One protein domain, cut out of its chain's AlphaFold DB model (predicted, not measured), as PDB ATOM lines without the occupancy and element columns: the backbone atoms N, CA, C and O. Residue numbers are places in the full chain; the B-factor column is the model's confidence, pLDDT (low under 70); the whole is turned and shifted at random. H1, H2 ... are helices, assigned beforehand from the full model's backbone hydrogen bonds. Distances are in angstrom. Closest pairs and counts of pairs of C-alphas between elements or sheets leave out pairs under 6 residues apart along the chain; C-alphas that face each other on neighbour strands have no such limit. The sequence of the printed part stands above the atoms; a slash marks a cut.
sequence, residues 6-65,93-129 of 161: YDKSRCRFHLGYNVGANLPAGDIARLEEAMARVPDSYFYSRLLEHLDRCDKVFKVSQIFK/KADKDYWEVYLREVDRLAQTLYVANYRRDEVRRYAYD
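AT A GLANCE: This is residues 6 to 65 and 93 to 129 of the 161 residues of an uncharacterized protein of Saprospirales bacterium TMED214 (UniProt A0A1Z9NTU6). Two long helices, H3 and H4, run side by side in opposite directions, and the shorter H1 crosses H3 at a steep angle on one side of this pair, near the mean of the C-alphas. H2 stands at the end of the pair where H4 ends, turned well away from the line of H4, and the short H5 sits off by itself, joined to H4 by residues 114 to 120 and touching no other helix. The printed part has 97 residues with five named helices, in the order H1, H2, H3, H4, H5, and no named strand; its class is all helix, with 71 residues in the helices. The whole is compact, with a radius of gyration of the C-alphas of 13.6 A, and it is only just flat, with spans of 39 by 36 by 20 A.

IN THESE COORDINATES: H1 holds residues 6 to 15 and begins at C-alpha 6, printed at (257.282, 214.361, 264.897); it measures 14.4 A from first to last C-alpha. After a short link of 9 residues comes H2, residues 25 to 36, which measures 16.6 A. A tight link of 4 residues joins it to H3, residues 41 to 60, which is 28.8 A long and begins at C-alpha 41, at (250.946, 229.183, 257.241). Beyond the cut, H4 holds residues 93 to 113; with 21 residues it is the longest helix, 30.7 A from first to last C-alpha. A short link of 7 residues follows, and then H5, residues 121 to 128, which measures 11.3 A and ends at C-alpha 128, at (280.969, 223.785, 276.404).

HOW THE PARTS SIT: H4 is the hub, touching H1, H2 and H3. H3 and H4 touch with 17 pairs of C-alphas within 8 A, at a shallow tilt of 14 degrees, and run opposite ways; their closest C-alphas, those of Val 57 and Tyr 102, are 5.5 A apart. H1 touches H3, which meets it with residues 48 to 54 alone; the closest C-alphas are those of Cys 11 and Leu 51, 7.0 A apart. H1 and H3 run the same way at a steep tilt of 60 degrees. H1 and H4 only just touch, with 3 pairs of C-alphas within 8 A, and H4 does so with residues 106 to 110 alone. Their closest C-alphas, those of His 14 and Val 106, are 6.4 A apart, and they run opposite ways at a steep tilt of 59 degrees. H2 and H4 also only just touch, with 3 pairs within 8 A, through residues 31 to 35 of H2 and residue 113 of H4 alone. The closest C-alphas there, those of Ala 34 and Leu 113, are 6.2 A apart, and the lines are only just about perpendicular, at 72 degrees. H1 and H2 are close but not clearly touching: the closest C-alphas, those of Lys 8 and Met 35, are 6.7 A apart. H2 and H3 are apart, and H5 is apart from H1, H2, H3 and H4. In H1, H2, H3 and H4 every O i to N i+4 pair is within hydrogen-bond range; in H5 this holds for 1 of 4 pairs, while 4 of its 5 O i to N i+3 pairs are within range.

THE WHOLE: The two C-alphas farthest apart, those of Asp 40 and Lys 93, are 40.6 A from each other. Residues 66 to 92 are cut out of the printed part, and C-alphas 65 and 93 are 14.6 A apart across the cut, which falls in the link from H3 to H4. Of the links that are printed whole, none is long. The mean pLDDT of the printed part is 88.2, and it is under 70 at residues 19 to 22, at residue 65 and at residues 128 to 129.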
ATOM      1  N   TYR A   6     256.363 214.989 265.842       93.12
ATOM      2  CA  TYR A   6     257.282 214.361 264.897       93.12
ATOM      3  C   TYR A   6     258.213 215.380 264.219       93.12
ATOM      4  O   TYR A   6     259.429 215.184 264.185       93.12
ATOM      5  N   ASP A   7     257.669 216.501 263.740       93.50
ATOM      6  CA  ASP A   7     258.454 217.555 263.092       93.50
ATOM      7  C   ASP A   7     259.356 218.284 264.084       93.50
ATOM      8  O   ASP A   7     260.508 218.578 263.768       93.50
ATOM      9  N   LYS A   8     258.889 218.486 265.321       92.94
ATOM     10  CA  LYS A   8     259.731 218.999 266.407       92.94
ATOM     11  C   LYS A   8     260.904 218.060 266.689       92.94
ATOM     12  O   LYS A   8     262.029 218.512 266.885       92.94
ATOM     13  N   SER A   9     260.671 216.746 266.696       92.62
ATOM     14  CA  SER A   9     261.736 215.750 266.866       92.62
ATOM     15  C   SER A   9     262.764 215.812 265.727       92.62
ATOM     16  O   SER A   9     263.968 215.864 265.984       92.62
ATOM     17  N   ARG A  10     262.302 215.923 264.473       94.12
ATOM     18  CA  ARG A  10     263.159 216.142 263.292       94.12
ATOM     19  C   ARG A  10     263.983 217.426 263.400       94.12
ATOM     20  O   ARG A  10     265.197 217.378 263.201       94.12
ATOM     21  N   CYS A  11     263.364 218.550 263.774       93.44
ATOM     22  CA  CYS A  11     264.055 219.821 264.018       93.44
ATOM     23  C   CYS A  11     265.193 219.654 265.033       93.44
ATOM     24  O   CYS A  11     266.333 220.020 264.743       93.44
ATOM     25  N   ARG A  12     264.902 219.058 266.199       92.56
ATOM     26  CA  ARG A  12     265.901 218.814 267.252       92.56
ATOM     27  C   ARG A  12     267.050 217.949 266.743       92.56
ATOM     28  O   ARG A  12     268.215 218.297 266.940       92.56
ATOM     29  N   PHE A  13     266.738 216.866 266.030       93.31
ATOM     30  CA  PHE A  13     267.748 215.983 265.454       93.31
ATOM     31  C   PHE A  13     268.660 216.725 264.471       93.31
ATOM     32  O   PHE A  13     269.887 216.679 264.622       93.31
ATOM     33  N   HIS A  14     268.093 217.421 263.484       94.19
ATOM     34  CA  HIS A  14     268.878 218.092 262.451       94.19
ATOM     35  C   HIS A  14     269.723 219.228 263.007       94.19
ATOM     36  O   HIS A  14     270.887 219.315 262.645       94.19
ATOM     37  N   LEU A  15     269.198 220.025 263.939       92.31
ATOM     38  CA  LEU A  15     269.940 221.118 264.573       92.31
ATOM     39  C   LEU A  15     270.940 220.639 265.644       92.31
ATOM     40  O   LEU A  15     271.785 221.410 266.091       92.31
ATOM     41  N   GLY A  16     270.888 219.361 266.036       89.81
ATOM     42  CA  GLY A  16     271.806 218.775 267.018       89.81
ATOM     43  C   GLY A  16     271.429 219.057 268.473       89.81
ATOM     44  O   GLY A  16     272.279 218.936 269.351       89.81
ATOM     45  N   TYR A  17     270.168 219.401 268.736       87.94
ATOM     46  CA  TYR A  17     269.643 219.569 270.085       87.94
ATOM     47  C   TYR A  17     269.325 218.204 270.686       87.94
ATOM     48  O   TYR A  17     268.288 217.604 270.406       87.94
ATOM     49  N   ASN A  18     270.231 217.706 271.519       80.44
ATOM     50  CA  ASN A  18     270.001 216.520 272.328       80.44
ATOM     51  C   ASN A  18     269.753 216.952 273.776       80.44
ATOM     52  O   ASN A  18     270.670 217.428 274.433       80.44
ATOM     53  N   VAL A  19     268.529 216.763 274.274       65.56
ATOM     54  CA  VAL A  19     268.132 217.139 275.647       65.56
ATOM     55  C   VAL A  19     268.941 216.380 276.709       65.56
ATOM     56  O   VAL A  19     269.121 216.876 277.814       65.56
ATOM     57  N   GLY A  20     269.478 215.199 276.378       63.94
ATOM     58  CA  GLY A  20     270.391 214.459 277.255       63.94
ATOM     59  C   GLY A  20     271.849 214.936 277.209       63.94
ATOM     60  O   GLY A  20     272.674 214.431 277.966       63.94
ATOM     61  N   ALA A  21     272.193 215.863 276.311       65.00
ATOM     62  CA  ALA A  21     273.515 216.473 276.244       65.00
ATOM     63  C   ALA A  21     273.530 217.791 277.034       65.00
ATOM     64  O   ALA A  21     272.512 218.471 277.132       65.00
ATOM     65  N   ASN A  22     274.695 218.162 277.572       69.19
ATOM     66  CA  ASN A  22     274.917 219.420 278.299       69.19
ATOM     67  C   ASN A  22     274.869 220.632 277.346       69.19
ATOM     68  O   ASN A  22     275.891 221.263 277.096       69.19
ATOM     69  N   LEU A  23     273.708 220.912 276.760       79.38
ATOM     70  CA  LEU A  23     273.451 222.110 275.971       79.38
ATOM     71  C   LEU A  23     272.894 223.216 276.882       79.38
ATOM     72  O   LEU A  23     272.161 222.910 277.829       79.38
ATOM     73  N   PRO A  24     273.172 224.497 276.589       81.44
ATOM     74  CA  PRO A  24     272.602 225.611 277.336       81.44
ATOM     75  C   PRO A  24     271.067 225.559 277.362       81.44
ATOM     76  O   PRO A  24     270.405 225.577 276.321       81.44
ATOM     77  N   ALA A  25     270.486 225.547 278.566       81.31
ATOM     78  CA  ALA A  25     269.034 225.449 278.758       81.31
ATOM     79  C   ALA A  25     268.259 226.586 278.065       81.31
ATOM     80  O   ALA A  25     267.152 226.376 277.570       81.31
ATOM     81  N   GLY A  26     268.857 227.780 277.981       83.88
ATOM     82  CA  GLY A  26     268.261 228.926 277.295       83.88
ATOM     83  C   GLY A  26     268.090 228.705 275.791       83.88
ATOM     84  O   GLY A  26     267.054 229.065 275.239       83.88
ATOM     85  N   ASP A  27     269.058 228.072 275.130       85.62
ATOM     86  CA  ASP A  27     268.976 227.815 273.689       85.62
ATOM     87  C   ASP A  27     267.995 226.680 273.375       85.62
ATOM     88  O   ASP A  27     267.305 226.735 272.357       85.62
ATOM     89  N   ILE A  28     267.865 225.695 274.274       86.69
ATOM     90  CA  ILE A  28     266.801 224.682 274.198       86.69
ATOM     91  C   ILE A  28     265.430 225.364 274.294       86.69
ATOM     92  O   ILE A  28     264.576 225.140 273.439       86.69
ATOM     93  N   ALA A  29     265.228 226.236 275.287       87.38
ATOM     94  CA  ALA A  29     263.960 226.940 275.470       87.38
ATOM     95  C   ALA A  29     263.589 227.812 274.257       87.38
ATOM     96  O   ALA A  29     262.434 227.804 273.833       87.38
ATOM     97  N   ARG A  30     264.564 228.506 273.648       88.44
ATOM     98  CA  ARG A  30     264.338 229.288 272.419       88.44
ATOM     99  C   ARG A  30     263.887 228.420 271.250       88.44
ATOM    100  O   ARG A  30     262.987 228.824 270.520       88.44
ATOM    101  N   LEU A  31     264.489 227.242 271.067       90.75
ATOM    102  CA  LEU A  31     264.070 226.318 270.012       90.75
ATOM    103  C   LEU A  31     262.629 225.840 270.235       90.75
ATOM    104  O   LEU A  31     261.835 225.846 269.297       90.75
ATOM    105  N   GLU A  32     262.285 225.452 271.464       90.69
ATOM    106  CA  GLU A  32     260.922 225.025 271.804       90.69
ATOM    107  C   GLU A  32     259.894 226.130 271.539       90.69
ATOM    108  O   GLU A  32     258.857 225.877 270.923       90.69
ATOM    109  N   GLU A  33     260.202 227.369 271.923       90.50
ATOM    110  CA  GLU A  33     259.331 228.513 271.656       90.50
ATOM    111  C   GLU A  33     259.199 228.802 270.152       90.50
ATOM    112  O   GLU A  33     258.084 229.011 269.665       90.50
ATOM    113  N   ALA A  34     260.299 228.747 269.393       90.44
ATOM    114  CA  ALA A  34     260.295 228.974 267.947       90.44
ATOM    115  C   ALA A  34     259.451 227.932 267.190       90.44
ATOM    116  O   ALA A  34     258.740 228.271 266.243       90.44
ATOM    117  N   MET A  35     259.476 226.668 267.627       91.31
ATOM    118  CA  MET A  35     258.660 225.597 267.040       91.31
ATOM    119  C   MET A  35     257.176 225.679 267.439       91.31
ATOM    120  O   MET A  35     256.307 225.254 266.671       91.31
ATOM    121  N   ALA A  36     256.877 226.201 268.632       91.25
ATOM    122  CA  ALA A  36     255.512 226.348 269.140       91.25
ATOM    123  C   ALA A  36     254.802 227.608 268.612       91.25
ATOM    124  O   ALA A  36     253.577 227.623 268.483       91.25
ATOM    125  N   ARG A  37     255.557 228.667 268.289       91.19
ATOM    126  CA  ARG A  37     255.021 229.965 267.854       91.19
ATOM    127  C   ARG A  37     255.415 230.302 266.413       91.19
ATOM    128  O   ARG A  37     255.994 231.348 266.136       91.19
ATOM    129  N   VAL A  38     255.028 229.446 265.469       90.94
ATOM    130  CA  VAL A  38     255.183 229.733 264.034       90.94
ATOM    131  C   VAL A  38     254.188 230.836 263.618       90.94
ATOM    132  O   VAL A  38     252.998 230.709 263.946       90.94
ATOM    133  N   PRO A  39     254.636 231.903 262.924       89.12
ATOM    134  CA  PRO A  39     253.852 233.124 262.715       89.12
ATOM    135  C   PRO A  39     252.661 232.951 261.764       89.12
ATOM    136  O   PRO A  39     251.566 233.412 262.078       89.12
ATOM    137  N   ASP A  40     252.842 232.275 260.629       92.19
ATOM    138  CA  ASP A  40     251.806 232.088 259.611       92.19
ATOM    139  C   ASP A  40     251.910 230.708 258.923       92.19
ATOM    140  O   ASP A  40     252.801 229.895 259.197       92.19
ATOM    141  N   SER A  41     250.973 230.431 258.013       92.31
ATOM    142  CA  SER A  41     250.946 229.183 257.241       92.31
ATOM    143  C   SER A  41     252.055 229.102 256.186       92.31
ATOM    144  O   SER A  41     252.502 228.001 255.856       92.31
ATOM    145  N   TYR A  42     252.531 230.242 255.671       93.69
ATOM    146  CA  TYR A  42     253.619 230.276 254.697       93.69
ATOM    147  C   TYR A  42     254.934 229.825 255.337       93.69
ATOM    148  O   TYR A  42     255.559 228.886 254.840       93.69
ATOM    149  N   PHE A  43     255.305 230.401 256.482       92.06
ATOM    150  CA  PHE A  43     256.451 229.975 257.277       92.06
ATOM    151  C   PHE A  43     256.334 228.507 257.659       92.06
ATOM    152  O   PHE A  43     257.294 227.767 257.467       92.06
ATOM    153  N   TYR A  44     255.159 228.059 258.110       93.12
ATOM    154  CA  TYR A  44     254.923 226.651 258.432       93.12
ATOM    155  C   TYR A  44     255.236 225.724 257.243       93.12
ATOM    156  O   TYR A  44     256.001 224.771 257.385       93.12
ATOM    157  N   SER A  45     254.716 226.037 256.051       94.62
ATOM    158  CA  SER A  45     254.965 225.234 254.845       94.62
ATOM    159  C   SER A  45     256.442 225.208 254.436       94.62
ATOM    160  O   SER A  45     256.964 224.155 254.067       94.62
ATOM    161  N   ARG A  46     257.145 226.341 254.559       93.81
ATOM    162  CA  ARG A  46     258.583 226.426 254.272       93.81
ATOM    163  C   ARG A  46     259.411 225.644 255.276       93.81
ATOM    164  O   ARG A  46     260.384 225.012 254.885       93.81
ATOM    165  N   LEU A  47     259.016 225.643 256.543       93.69
ATOM    166  CA  LEU A  47     259.687 224.884 257.594       93.69
ATOM    167  C   LEU A  47     259.616 223.379 257.323       93.69
ATOM    168  O   LEU A  47     260.639 222.701 257.375       93.69
ATOM    169  N   LEU A  48     258.434 222.879 256.951       94.81
ATOM    170  CA  LEU A  48     258.260 221.486 256.538       94.81
ATOM    171  C   LEU A  48     259.106 221.152 255.307       94.81
ATOM    172  O   LEU A  48     259.804 220.142 255.291       94.81
ATOM    173  N   GLU A  49     259.118 222.034 254.306       95.06
ATOM    174  CA  GLU A  49     259.945 221.854 253.114       95.06
ATOM    175  C   GLU A  49     261.444 221.805 253.456       95.06
ATOM    176  O   GLU A  49     262.178 220.967 252.929       95.06
ATOM    177  N   HIS A  50     261.912 222.672 254.357       94.38
ATOM    178  CA  HIS A  50     263.293 222.661 254.834       94.38
ATOM    179  C   HIS A  50     263.633 221.372 255.583       94.38
ATOM    180  O   HIS A  50     264.705 220.811 255.349       94.38
ATOM    181  N   LEU A  51     262.732 220.870 256.426       95.19
ATOM    182  CA  LEU A  51     262.923 219.596 257.115       95.19
ATOM    183  C   LEU A  51     262.997 218.422 256.135       95.19
ATOM    184  O   LEU A  51     263.910 217.606 256.226       95.19
ATOM    185  N   ASP A  52     262.121 218.382 255.135       96.19
ATOM    186  CA  ASP A  52     262.136 217.326 254.121       96.19
ATOM    187  C   ASP A  52     263.407 217.362 253.261       96.19
ATOM    188  O   ASP A  52     263.913 216.320 252.834       96.19
ATOM    189  N   ARG A  53     263.954 218.555 252.999       93.88
ATOM    190  CA  ARG A  53     265.275 218.699 252.367       93.88
ATOM    191  C   ARG A  53     266.384 218.186 253.283       93.88
ATOM    192  O   ARG A  53     267.240 217.447 252.802       93.88
ATOM    193  N   CYS A  54     266.354 218.517 254.574       95.06
ATOM    194  CA  CYS A  54     267.338 218.031 255.543       95.06
ATOM    195  C   CYS A  54     267.336 216.498 255.625       95.06
ATOM    196  O   CYS A  54     268.405 215.895 255.572       95.06
ATOM    197  N   ASP A  55     266.165 215.859 255.655       95.25
ATOM    198  CA  ASP A  55     266.032 214.397 255.648       95.25
ATOM    199  C   ASP A  55     266.619 213.762 254.382       95.25
ATOM    200  O   ASP A  55     267.340 212.760 254.445       95.25
ATOM    201  N   LYS A  56     266.325 214.340 253.212       92.62
ATOM    202  CA  LYS A  56     266.856 213.858 251.929       92.62
ATOM    203  C   LYS A  56     268.375 213.968 251.893       92.62
ATOM    204  O   LYS A  56     269.046 212.995 251.556       92.62
ATOM    205  N   VAL A  57     268.915 215.129 252.253       92.69
ATOM    206  CA  VAL A  57     270.357 215.373 252.191       92.69
ATOM    207  C   VAL A  57     271.098 214.570 253.257       92.69
ATOM    208  O   VAL A  57     272.143 214.019 252.944       92.69
ATOM    209  N   PHE A  58     270.534 214.389 254.455       92.56
ATOM    210  CA  PHE A  58     271.116 213.531 255.493       92.56
ATOM    211  C   PHE A  58     271.255 212.070 255.041       92.56
ATOM    212  O   PHE A  58     272.270 211.420 255.294       92.56
ATOM    213  N   LYS A  59     270.246 211.541 254.338       89.75
ATOM    214  CA  LYS A  59     270.313 210.191 253.756       89.75
ATOM    215  C   LYS A  59     271.358 210.110 252.646       89.75
ATOM    216  O   LYS A  59     272.099 209.138 252.579       89.75
ATOM    217  N   VAL A  60     271.441 211.131 251.793       87.00
ATOM    218  CA  VAL A  60     272.424 211.186 250.698       87.00
ATOM    219  C   VAL A  60     273.849 211.378 251.216       87.00
ATOM    220  O   VAL A  60     274.769 210.829 250.618       87.00
ATOM    221  N   SER A  61     274.040 212.088 252.331       86.38
ATOM    222  CA  SER A  61     275.361 212.331 252.916       86.38
ATOM    223  C   SER A  61     276.025 211.093 253.499       86.38
ATOM    224  O   SER A  61     277.191 211.144 253.861       86.38
ATOM    225  N   GLN A  62     275.307 209.977 253.590       84.31
ATOM    226  CA  GLN A  62     275.906 208.713 253.979       84.31
ATOM    227  C   GLN A  62     276.913 208.263 252.915       84.31
ATOM    228  O   GLN A  62     276.623 208.284 251.719       84.31
ATOM    229  N   ILE A  63     278.085 207.808 253.369       76.38
ATOM    230  CA  ILE A  63     279.191 207.334 252.519       76.38
ATOM    231  C   ILE A  63     278.715 206.289 251.506       76.38
ATOM    232  O   ILE A  63     279.153 206.282 250.357       76.38
ATOM    233  N   PHE A  64     277.809 205.410 251.927       72.00
ATOM    234  CA  PHE A  64     277.251 204.357 251.094       72.00
ATOM    235  C   PHE A  64     275.878 204.769 250.573       72.00
ATOM    236  O   PHE A  64     274.931 204.926 251.338       72.00
ATOM    237  N   LYS A  65     275.767 204.905 249.247       68.06
ATOM    238  CA  LYS A  65     274.485 205.116 248.557       68.06
ATOM    239  C   LYS A  65     273.627 203.849 248.579       68.06
ATOM    240  O   LYS A  65     272.401 203.907 248.601       68.06
ATOM    241  N   LYS A  93     286.746 211.971 250.541       86.88
ATOM    242  CA  LYS A  93     286.498 213.276 249.925       86.88
ATOM    243  C   LYS A  93     285.005 213.483 249.691       86.88
ATOM    244  O   LYS A  93     284.481 214.533 250.044       86.88
ATOM    245  N   ALA A  94     284.334 212.463 249.156       85.56
ATOM    246  CA  ALA A  94     282.890 212.469 248.967       85.56
ATOM    247  C   ALA A  94     282.163 212.720 250.296       85.56
ATOM    248  O   ALA A  94     281.329 213.616 250.358       85.56
ATOM    249  N   ASP A  95     282.520 211.993 251.359       86.75
ATOM    250  CA  ASP A  95     281.926 212.158 252.693       86.75
ATOM    251  C   ASP A  95     281.983 213.611 253.171       86.75
ATOM    252  O   ASP A  95     280.955 214.206 253.490       86.75
ATOM    253  N   LYS A  96     283.169 214.227 253.113       89.62
ATOM    254  CA  LYS A  96     283.357 215.629 253.492       89.62
ATOM    255  C   LYS A  96     282.468 216.572 252.677       89.62
ATOM    256  O   LYS A  96     281.841 217.460 253.254       89.62
ATOM    257  N   ASP A  97     282.420 216.393 251.359       90.31
ATOM    258  CA  ASP A  97     281.667 217.273 250.464       90.31
ATOM    259  C   ASP A  97     280.150 217.130 250.683       90.31
ATOM    260  O   ASP A  97     279.448 218.133 250.826       90.31
ATOM    261  N   TYR A  98     279.626 215.904 250.777       90.69
ATOM    262  CA  TYR A  98     278.197 215.685 251.020       90.69
ATOM    263  C   TYR A  98     277.775 216.063 252.446       90.69
ATOM    264  O   TYR A  98     276.673 216.586 252.636       90.69
ATOM    265  N   TRP A  99     278.632 215.844 253.445       91.88
ATOM    266  CA  TRP A  99     278.378 216.289 254.814       91.88
ATOM    267  C   TRP A  99     278.313 217.816 254.909       91.88
ATOM    268  O   TRP A  99     277.417 218.361 255.551       91.88
ATOM    269  N   GLU A 100     279.198 218.526 254.212       93.25
ATOM    270  CA  GLU A 100     279.153 219.988 254.127       93.25
ATOM    271  C   GLU A 100     277.858 220.477 253.456       93.25
ATOM    272  O   GLU A 100     277.242 221.443 253.912       93.25
ATOM    273  N   VAL A 101     277.384 219.792 252.409       92.69
ATOM    274  CA  VAL A 101     276.081 220.095 251.787       92.69
ATOM    275  C   VAL A 101     274.932 219.895 252.781       92.69
ATOM    276  O   VAL A 101     274.044 220.745 252.856       92.69
ATOM    277  N   TYR A 102     274.966 218.826 253.583       94.56
ATOM    278  CA  TYR A 102     273.997 218.611 254.659       94.56
ATOM    279  C   TYR A 102     274.005 219.758 255.675       94.56
ATOM    280  O   TYR A 102     272.951 220.334 255.950       94.56
ATOM    281  N   LEU A 103     275.179 220.144 256.183       94.50
ATOM    282  CA  LEU A 103     275.296 221.231 257.158       94.50
ATOM    283  C   LEU A 103     274.729 222.551 256.625       94.50
ATOM    284  O   LEU A 103     274.033 223.245 257.363       94.50
ATOM    285  N   ARG A 104     274.936 222.859 255.340       94.50
ATOM    286  CA  ARG A 104     274.380 224.065 254.704       94.50
ATOM    287  C   ARG A 104     272.855 224.075 254.644       94.50
ATOM    288  O   ARG A 104     272.259 225.141 254.785       94.50
ATOM    289  N   GLU A 105     272.206 222.931 254.429       93.56
ATOM    290  CA  GLU A 105     270.738 222.867 254.496       93.56
ATOM    291  C   GLU A 105     270.235 223.028 255.935       93.56
ATOM    292  O   GLU A 105     269.260 223.746 256.164       93.56
ATOM    293  N   VAL A 106     270.940 222.448 256.912       95.31
ATOM    294  CA  VAL A 106     270.624 222.643 258.335       95.31
ATOM    295  C   VAL A 106     270.796 224.110 258.743       95.31
ATOM    296  O   VAL A 106     269.974 224.628 259.494       95.31
ATOM    297  N   ASP A 107     271.792 224.823 258.214       95.38
ATOM    298  CA  ASP A 107     271.951 226.258 258.482       95.38
ATOM    299  C   ASP A 107     270.784 227.085 257.946       95.38
ATOM    300  O   ASP A 107     270.376 228.050 258.583       95.38
ATOM    301  N   ARG A 108     270.204 226.712 256.799       93.56
ATOM    302  CA  ARG A 108     269.005 227.387 256.275       93.56
ATOM    303  C   ARG A 108     267.796 227.157 257.177       93.56
ATOM    304  O   ARG A 108     267.029 228.090 257.419       93.56
ATOM    305  N   LEU A 109     267.641 225.941 257.708       94.31
ATOM    306  CA  LEU A 109     266.623 225.644 258.717       94.31
ATOM    307  C   LEU A 109     266.849 226.490 259.981       94.31
ATOM    308  O   LEU A 109     265.915 227.120 260.474       94.31
ATOM    309  N   ALA A 110     268.092 226.555 260.461       93.75
ATOM    310  CA  ALA A 110     268.488 227.336 261.629       93.75
ATOM    311  C   ALA A 110     268.223 228.840 261.440       93.75
ATOM    312  O   ALA A 110     267.658 229.483 262.322       93.75
ATOM    313  N   GLN A 111     268.544 229.387 260.262       92.56
ATOM    314  CA  GLN A 111     268.249 230.774 259.887       92.56
ATOM    315  C   GLN A 111     266.747 231.057 259.856       92.56
ATOM    316  O   GLN A 111     266.320 232.113 260.311       92.56
ATOM    317  N   THR A 112     265.945 230.115 259.359       91.69
ATOM    318  CA  THR A 112     264.483 230.271 259.288       91.69
ATOM    319  C   THR A 112     263.849 230.285 260.680       91.69
ATOM    320  O   THR A 112     262.911 231.040 260.926       91.69
ATOM    321  N   LEU A 113     264.368 229.466 261.597       90.38
ATOM    322  CA  LEU A 113     263.916 229.396 262.989       90.38
ATOM    323  C   LEU A 113     264.557 230.456 263.900       90.38
ATOM    324  O   LEU A 113     264.108 230.614 265.028       90.38
ATOM    325  N   TYR A 114     265.581 231.177 263.429       90.25
ATOM    326  CA  TYR A 114     266.423 232.073 264.233       90.25
ATOM    327  C   TYR A 114     267.058 231.383 265.454       90.25
ATOM    328  O   TYR A 114     267.108 231.930 266.555       90.25
ATOM    329  N   VAL A 115     267.561 230.163 265.252       91.50
ATOM    330  CA  VAL A 115     268.153 229.319 266.299       91.50
ATOM    331  C   VAL A 115     269.588 228.930 265.921       91.50
ATOM    332  O   VAL A 115     269.967 228.956 264.753       91.50
ATOM    333  N   ALA A 116     270.411 228.586 266.913       90.69
ATOM    334  CA  ALA A 116     271.777 228.124 266.696       90.69
ATOM    335  C   ALA A 116     271.820 226.711 266.078       90.69
ATOM    336  O   ALA A 116     270.996 225.853 266.386       90.69
ATOM    337  N   ASN A 117     272.812 226.440 265.224       93.12
ATOM    338  CA  ASN A 117     273.044 225.106 264.663       93.12
ATOM    339  C   ASN A 117     274.197 224.390 265.387       93.12
ATOM    340  O   ASN A 117     275.361 224.568 265.027       93.12
ATOM    341  N   TYR A 118     273.893 223.513 266.344       90.19
ATOM    342  CA  TYR A 118     274.902 222.740 267.083       90.19
ATOM    343  C   TYR A 118     275.497 221.557 266.302       90.19
ATOM    344  O   TYR A 118     276.383 220.848 266.806       90.19
ATOM    345  N   ARG A 119     275.068 221.304 265.056       89.50
ATOM    346  CA  ARG A 119     275.774 220.358 264.176       89.50
ATOM    347  C   ARG A 119     277.105 220.910 263.679       89.50
ATOM    348  O   ARG A 119     278.011 220.104 263.466       89.50
ATOM    349  N   ARG A 120     277.241 222.233 263.552       90.94
ATOM    350  CA  ARG A 120     278.515 222.882 263.223       90.94
ATOM    351  C   ARG A 120     279.465 222.845 264.414       90.94
ATOM    352  O   ARG A 120     279.072 223.153 265.538       90.94
ATOM    353  N   ASP A 121     280.726 222.519 264.147       86.56
ATOM    354  CA  ASP A 121     281.767 222.471 265.180       86.56
ATOM    355  C   ASP A 121     282.002 223.848 265.818       86.56
ATOM    356  O   ASP A 121     282.093 223.961 267.035       86.56
ATOM    357  N   GLU A 122     281.993 224.909 265.008       86.38
ATOM    358  CA  GLU A 122     282.161 226.298 265.457       86.38
ATOM    359  C   GLU A 122     281.148 226.682 266.539       86.38
ATOM    360  O   GLU A 122     281.518 227.240 267.565       86.38
ATOM    361  N   VAL A 123     279.876 226.326 266.337       85.75
ATOM    362  CA  VAL A 123     278.792 226.623 267.280       85.75
ATOM    363  C   VAL A 123     278.833 225.672 268.474       85.75
ATOM    364  O   VAL A 123     278.600 226.079 269.610       85.75
ATOM    365  N   ARG A 124     279.160 224.396 268.237       82.69
ATOM    366  CA  ARG A 124     279.235 223.379 269.290       82.69
ATOM    367  C   ARG A 124     280.312 223.683 270.325       82.69
ATOM    368  O   ARG A 124     280.109 223.364 271.490       82.69
ATOM    369  N   ARG A 125     281.420 224.321 269.942       79.69
ATOM    370  CA  ARG A 125     282.451 224.765 270.896       79.69
ATOM    371  C   ARG A 125     281.860 225.655 271.993       79.69
ATOM    372  O   ARG A 125     282.128 225.414 273.165       79.69
ATOM    373  N   TYR A 126     280.965 226.572 271.629       74.44
ATOM    374  CA  TYR A 126     280.295 227.452 272.590       74.44
ATOM    375  C   TYR A 126     279.311 226.729 273.514       74.44
ATOM    376  O   TYR A 126     278.968 227.265 274.558       74.44
ATOM    377  N   ALA A 127     278.872 225.509 273.177       70.00
ATOM    378  CA  ALA A 127     278.035 224.723 274.083       70.00
ATOM    379  C   ALA A 127     278.792 224.273 275.343       70.00
ATOM    380  O   ALA A 127     278.165 223.987 276.359       70.00
ATOM    381  N   TYR A 128     280.124 224.188 275.278       66.62
ATOM    382  CA  TYR A 128     280.969 223.785 276.404       66.62
ATOM    383  C   TYR A 128     281.616 224.968 277.130       66.62
ATOM    384  O   TYR A 128     282.101 224.793 278.251       66.62
ATOM    385  N   ASP A 129     281.617 226.156 276.518       64.69
ATOM    386  CA  ASP A 129     282.104 227.378 277.151       64.69
ATOM    387  C   ASP A 129     281.102 227.845 278.208       64.69
ATOM    388  O   ASP A 129     280.101 228.508 277.933       64.69
TER     389      ASP A 129